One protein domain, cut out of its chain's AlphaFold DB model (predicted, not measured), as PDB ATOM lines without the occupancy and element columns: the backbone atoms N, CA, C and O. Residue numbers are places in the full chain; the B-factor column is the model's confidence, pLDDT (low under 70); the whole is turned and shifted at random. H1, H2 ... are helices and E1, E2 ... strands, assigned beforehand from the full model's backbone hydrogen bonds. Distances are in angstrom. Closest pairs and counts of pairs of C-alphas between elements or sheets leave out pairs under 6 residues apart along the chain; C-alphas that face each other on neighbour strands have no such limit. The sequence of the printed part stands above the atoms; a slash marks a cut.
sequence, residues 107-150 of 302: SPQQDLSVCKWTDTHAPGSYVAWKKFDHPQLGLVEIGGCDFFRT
ATOM      1  N   SER A 107      18.218   0.335  -8.659       95.94
ATOM      2  CA  SER A 107      19.663   0.561  -8.562       95.94
ATOM      3  C   SER A 107      19.979   1.687  -7.562       95.94
ATOM      4  O   SER A 107      19.154   2.586  -7.363       95.94
ATOM      5  N   PRO A 108      21.195   1.732  -6.982       96.44
ATOM      6  CA  PRO A 108      21.586   2.817  -6.078       96.44
ATOM      7  C   PRO A 108      21.424   4.217  -6.691       96.44
ATOM      8  O   PRO A 108      21.076   5.170  -5.999       96.44
ATOM      9  N   GLN A 109      21.655   4.361  -7.998       97.00
ATOM     10  CA  GLN A 109      21.484   5.624  -8.717       97.00
ATOM     11  C   GLN A 109      20.008   6.021  -8.842       97.00
ATOM     12  O   GLN A 109      19.683   7.202  -8.692       97.00
ATOM     13  N   GLN A 110      19.120   5.057  -9.092       97.00
ATOM     14  CA  GLN A 110      17.675   5.292  -9.117       97.00
ATOM     15  C   GLN A 110      17.164   5.674  -7.724       97.00
ATOM     16  O   GLN A 110      16.474   6.681  -7.601       97.00
ATOM     17  N   ASP A 111      17.574   4.954  -6.676       95.44
ATOM     18  CA  ASP A 111      17.197   5.254  -5.287       95.44
ATOM     19  C   ASP A 111      17.627   6.675  -4.871       95.44
ATOM     20  O   ASP A 111      16.815   7.478  -4.406       95.44
ATOM     21  N   LEU A 112      18.876   7.062  -5.162       95.31
ATOM     22  CA  LEU A 112      19.358   8.428  -4.918       95.31
ATOM     23  C   LEU A 112      18.576   9.488  -5.708       95.31
ATOM     24  O   LEU A 112      18.338  10.587  -5.197       95.31
ATOM     25  N   SER A 113      18.178   9.177  -6.943       97.00
ATOM     26  CA  SER A 113      17.392  10.091  -7.779       97.00
ATOM     27  C   SER A 113      15.990  10.291  -7.209       97.00
ATOM     28  O   SER A 113      15.538  11.433  -7.106       97.00
ATOM     29  N   VAL A 114      15.334   9.212  -6.775       95.94
ATOM     30  CA  VAL A 114      14.024   9.262  -6.109       95.94
ATOM     31  C   VAL A 114      14.118  10.055  -4.810       95.94
ATOM     32  O   VAL A 114      13.341  10.988  -4.618       95.94
ATOM     33  N   CYS A 115      15.118   9.779  -3.971       94.00
ATOM     34  CA  CYS A 115      15.364  10.525  -2.737       94.00
ATOM     35  C   CYS A 115      15.460  12.041  -3.004       94.00
ATOM     36  O   CYS A 115      14.660  12.823  -2.482       94.00
ATOM     37  N   LYS A 116      16.329  12.459  -3.932       94.12
ATOM     38  CA  LYS A 116      16.479  13.874  -4.318       94.12
ATOM     39  C   LYS A 116      15.194  14.475  -4.900       94.12
ATOM     40  O   LYS A 116      14.898  15.652  -4.688       94.12
ATOM     41  N   TRP A 117      14.433  13.696  -5.665       95.25
ATOM     42  CA  TRP A 117      13.153  14.141  -6.208       95.25
ATOM     43  C   TRP A 117      12.134  14.404  -5.088       95.25
ATOM     44  O   TRP A 117      11.435  15.426  -5.118       95.25
ATOM     45  N   THR A 118      12.091  13.545  -4.062       93.19
ATOM     46  CA  THR A 118      11.154  13.696  -2.937       93.19
ATOM     47  C   THR A 118      11.402  14.943  -2.097       93.19
ATOM     48  O   THR A 118      10.424  15.555  -1.672       93.19
ATOM     49  N   ASP A 119      12.651  15.403  -1.953       91.06
ATOM     50  CA  ASP A 119      12.981  16.644  -1.225       91.06
ATOM     51  C   ASP A 119      12.187  17.859  -1.729       91.06
ATOM     52  O   ASP A 119      11.892  18.789  -0.977       91.06
ATOM     53  N   THR A 120      11.823  17.849  -3.014       92.12
ATOM     54  CA  THR A 120      11.124  18.955  -3.676       92.12
ATOM     55  C   THR A 120       9.642  18.677  -3.915       92.12
ATOM     56  O   THR A 120       8.827  19.595  -3.813       92.12
ATOM     57  N   HIS A 121       9.264  17.430  -4.213       90.44
ATOM     58  CA  HIS A 121       7.905  17.091  -4.658       90.44
ATOM     59  C   HIS A 121       7.060  16.348  -3.618       90.44
ATOM     60  O   HIS A 121       5.828  16.336  -3.729       90.44
ATOM     61  N   ALA A 122       7.701  15.758  -2.611       89.19
ATOM     62  CA  ALA A 122       7.068  15.009  -1.533       89.19
ATOM     63  C   ALA A 122       7.770  15.303  -0.187       89.19
ATOM     64  O   ALA A 122       8.315  14.400   0.450       89.19
ATOM     65  N   PRO A 123       7.801  16.576   0.259       86.62
ATOM     66  CA  PRO A 123       8.503  16.940   1.483       86.62
ATOM     67  C   PRO A 123       7.935  16.173   2.682       86.62
ATOM     68  O   PRO A 123       6.722  16.110   2.886       86.62
ATOM     69  N   GLY A 124       8.829  15.590   3.483       85.19
ATOM     70  CA  GLY A 124       8.467  14.727   4.611       85.19
ATOM     71  C   GLY A 124       8.333  13.239   4.268       85.19
ATOM     72  O   GLY A 124       8.095  12.451   5.180       85.19
ATOM     73  N   SER A 125       8.533  12.842   3.005       88.75
ATOM     74  CA  SER A 125       8.673  11.431   2.612       88.75
ATOM     75  C   SER A 125       9.953  10.778   3.134       88.75
ATOM     76  O   SER A 125      10.033   9.559   3.178       88.75
ATOM     77  N   TYR A 126      10.935  11.561   3.584       90.12
ATOM     78  CA  TYR A 126      12.058  11.068   4.377       90.12
ATOM     79  C   TYR A 126      12.019  11.727   5.753       90.12
ATOM     80  O   TYR A 126      12.052  12.952   5.887       90.12
ATOM     81  N   VAL A 127      11.924  10.900   6.789       89.94
ATOM     82  CA  VAL A 127      11.847  11.341   8.178       89.94
ATOM     83  C   VAL A 127      13.252  11.360   8.765       89.94
ATOM     84  O   VAL A 127      13.992  10.381   8.671       89.94
ATOM     85  N   ALA A 128      13.622  12.471   9.403       91.75
ATOM     86  CA  ALA A 128      14.895  12.569  10.103       91.75
ATOM     87  C   ALA A 128      15.013  11.465  11.165       91.75
ATOM     88  O   ALA A 128      14.101  11.272  11.975       91.75
ATOM     89  N   TRP A 129      16.150  10.766  11.163       95.12
ATOM     90  CA  TRP A 129      16.445   9.741  12.156       95.12
ATOM     91  C   TRP A 129      16.430  10.335  13.561       95.12
ATOM     92  O   TRP A 129      17.028  11.381  13.827       95.12
ATOM     93  N   LYS A 130      15.732   9.659  14.468       96.69
ATOM     94  CA  LYS A 130      15.678  10.018  15.882       96.69
ATOM     95  C   LYS A 130      15.766   8.776  16.751       96.69
ATOM     96  O   LYS A 130      15.265   7.712  16.389       96.69
ATOM     97  N   LYS A 131      16.340   8.951  17.937       97.81
ATOM     98  CA  LYS A 131      16.349   7.922  18.976       97.81
ATOM     99  C   LYS A 131      14.924   7.596  19.422       97.81
ATOM    100  O   LYS A 131      14.095   8.493  19.586       97.81
ATOM    101  N   PHE A 132      14.668   6.319  19.652       97.50
ATOM    102  CA  PHE A 132      13.403   5.782  20.122       97.50
ATOM    103  C   PHE A 132      13.669   4.648  21.111       97.50
ATOM    104  O   PHE A 132      14.484   3.770  20.846       97.50
ATOM    105  N   ASP A 133      12.993   4.680  22.256       97.81
ATOM    106  CA  ASP A 133      13.088   3.622  23.260       97.81
ATOM    107  C   ASP A 133      12.011   2.566  22.979       97.81
ATOM    108  O   ASP A 133      10.828   2.767  23.269       97.81
ATOM    109  N   HIS A 134      12.400   1.479  22.309       97.25
ATOM    110  CA  HIS A 134      11.480   0.427  21.896       97.25
ATOM    111  C   HIS A 134      11.248  -0.568  23.046       97.25
ATOM    112  O   HIS A 134      12.220  -1.147  23.538       97.25
ATOM    113  N   PRO A 135       9.988  -0.902  23.402       96.69
ATOM    114  CA  PRO A 135       9.667  -1.724  24.576       96.69
ATOM    115  C   PRO A 135      10.371  -3.089  24.658       96.69
ATOM    116  O   PRO A 135      10.533  -3.633  25.745       96.69
ATOM    117  N   GLN A 136      10.758  -3.658  23.513       98.00
ATOM    118  CA  GLN A 136      11.432  -4.962  23.430       98.00
ATOM    119  C   GLN A 136      12.898  -4.887  22.988       98.00
ATOM    120  O   GLN A 136      13.657  -5.807  23.270       98.00
ATOM    121  N   LEU A 137      13.288  -3.836  22.260       97.00
ATOM    122  CA  LEU A 137      14.610  -3.751  21.618       97.00
ATOM    123  C   LEU A 137      15.538  -2.764  22.343       97.00
ATOM    124  O   LEU A 137      16.725  -2.706  22.037       97.00
ATOM    125  N   GLY A 138      15.009  -2.004  23.307       96.94
ATOM    126  CA  GLY A 138      15.716  -0.903  23.945       96.94
ATOM    127  C   GLY A 138      15.915   0.269  22.985       96.94
ATOM    128  O   GLY A 138      15.092   0.523  22.103       96.94
ATOM    129  N   LEU A 139      17.021   0.994  23.158       97.62
ATOM    130  CA  LEU A 139      17.315   2.201  22.393       97.62
ATOM    131  C   LEU A 139      17.669   1.876  20.931       97.62
ATOM    132  O   LEU A 139      18.726   1.312  20.654       97.62
ATOM    133  N   VAL A 140      16.814   2.305  20.006       97.62
ATOM    134  CA  VAL A 140      16.988   2.189  18.550       97.62
ATOM    135  C   VAL A 140      16.847   3.559  17.881       97.62
ATOM    136  O   VAL A 140      16.499   4.546  18.529       97.62
ATOM    137  N   GLU A 141      17.103   3.637  16.577       96.75
ATOM    138  CA  GLU A 141      16.789   4.815  15.766       96.75
ATOM    139  C   GLU A 141      15.633   4.499  14.814       96.75
ATOM    140  O   GLU A 141      15.548   3.400  14.270       96.75
ATOM    141  N   ILE A 142      14.732   5.463  14.625       95.00
ATOM    142  CA  ILE A 142      13.630   5.387  13.660       95.00
ATOM    143  C   ILE A 142      13.653   6.620  12.759       95.00
ATOM    144  O   ILE A 142      13.886   7.736  13.229       95.00
ATOM    145  N   GLY A 143      13.418   6.418  11.470       93.12
ATOM    146  CA  GLY A 143      13.512   7.446  10.441       93.12
ATOM    147  C   GLY A 143      13.751   6.814   9.074       93.12
ATOM    148  O   GLY A 143      13.487   5.630   8.881       93.12
ATOM    149  N   GLY A 144      14.254   7.611   8.138       92.38
ATOM    150  CA  GLY A 144      14.495   7.190   6.762       92.38
ATOM    151  C   GLY A 144      13.270   7.365   5.866       92.38
ATOM    152  O   GLY A 144      12.398   8.189   6.141       92.38
ATOM    153  N   CYS A 145      13.246   6.620   4.762       92.38
ATOM    154  CA  CYS A 145      12.190   6.697   3.757       92.38
ATOM    155  C   CYS A 145      10.847   6.208   4.323       92.38
ATOM    156  O   CYS A 145      10.731   5.070   4.780       92.38
ATOM    157  N   ASP A 146       9.810   7.034   4.220       91.75
ATOM    158  CA  ASP A 146       8.426   6.578   4.228       91.75
ATOM    159  C   ASP A 146       8.170   5.865   2.895       91.75
ATOM    160  O   ASP A 146       7.785   6.469   1.888       91.75
ATOM    161  N   PHE A 147       8.453   4.561   2.891       90.19
ATOM    162  CA  PHE A 147       8.378   3.728   1.696       90.19
ATOM    163  C   PHE A 147       6.984   3.766   1.065       90.19
ATOM    164  O   PHE A 147       6.850   3.863  -0.153       90.19
ATOM    165  N   PHE A 148       5.935   3.785   1.891       88.38
ATOM    166  CA  PHE A 148       4.559   3.795   1.410       88.38
ATOM    167  C   PHE A 148       4.219   5.088   0.660       88.38
ATOM    168  O   PHE A 148       3.516   5.042  -0.349       88.38
ATOM    169  N   ARG A 149       4.733   6.235   1.123       86.31
ATOM    170  CA  ARG A 149       4.521   7.556   0.497       86.31
ATOM    171  C   ARG A 149       5.538   7.921  -0.585       86.31
ATOM    172  O   ARG A 149       5.447   9.012  -1.147       86.31
ATOM    173  N   THR A 150       6.517   7.056  -0.827       91.75
ATOM    174  CA  THR A 150       7.599   7.302  -1.789       91.75
ATOM    175  C   THR A 150       7.575   6.299  -2.922       91.75
ATOM    176  O   THR A 150       7.494   6.685  -4.080       91.75
TER     177      THR A 150
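Overview. This is residues 107 to 150 of the 302 residues of an uncharacterized protein of Acidimicrobiia bacterium BACL6 MAG-120322-bin79 (UniProt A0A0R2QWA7). A long, narrow two-stranded hairpin, E1 and E2, makes most of the length, and the helix H1 stands crosswise at its open end, like the two limbs of an L. The short helix H2 sits at the same end, in the corner between the hairpin's base and H1, while residues 107 to 113, of which 108 to 113 belong to H1, stick out free. The printed part has 44 residues with two named helices and two named strands, in the order H1, E1, E2, H2, and its class is mixed, helices and strands. The sheet has the order E1 - E2 and is antiparallel. The whole is loose, with a radius of gyration of the C-alphas of 12.9 A, and elongated, with spans of 34 by 22 by 15 A.

Arrangement. The helix H1, residues 108 to 121, comes first, and 9 of its 10 pairs of O i and N i+4 are within hydrogen-bond range. A tight link of 4 residues joins it to the strand E1, residues 126 to 134; the closest C-alphas of the two, those of Thr 118 and Tyr 126, are 7.8 A apart. E1 bends by 68 degrees at residue 131. A tight link of 3 residues leads to the strand E2, residues 138 to 145, and the two form a hairpin, antiparallel, with 165 degrees between their directions. N 127 and O 144 are within hydrogen-bond range at 2.8 A, and so are N 138 and O 134 at 2.9 A. The C-alphas of residues 126 and 145, which face each other, are 4.4 A apart. H1 and E2 are only just apart, their closest C-alphas 8.2 A from each other. A tight link of 1 residue leads to the helix H2, residues 147 to 150, which is too short for a pair of O i and N i+4. H2 is close to H1 but not clearly touching it, the closest C-alphas being those of Thr 118 and Thr 150 at 7.4 A. E1 and H2 are only just apart, at 8.5 A between their closest C-alphas.

Along the chain. H1 begins at C-alpha 108 at (21.586, 2.817, -6.078) and measures 19.8 A from first to last C-alpha. E1 measures 20.5 A and ends at C-alpha 134 at (11.480, 0.427, 21.896). E2 measures 21.9 A from C-alpha 138 to C-alpha 145. H2 ends at C-alpha 150 at (7.599, 7.302, -1.789).

Size, cuts and confidence. The two C-alphas farthest apart, those of Thr 120 and Gln 136, are 36.2 A from each other. The printed part runs from residue 107 to residue 150 with no cut, and no link is long. The mean pLDDT of the printed part is 93.8, and no printed residue is under 70.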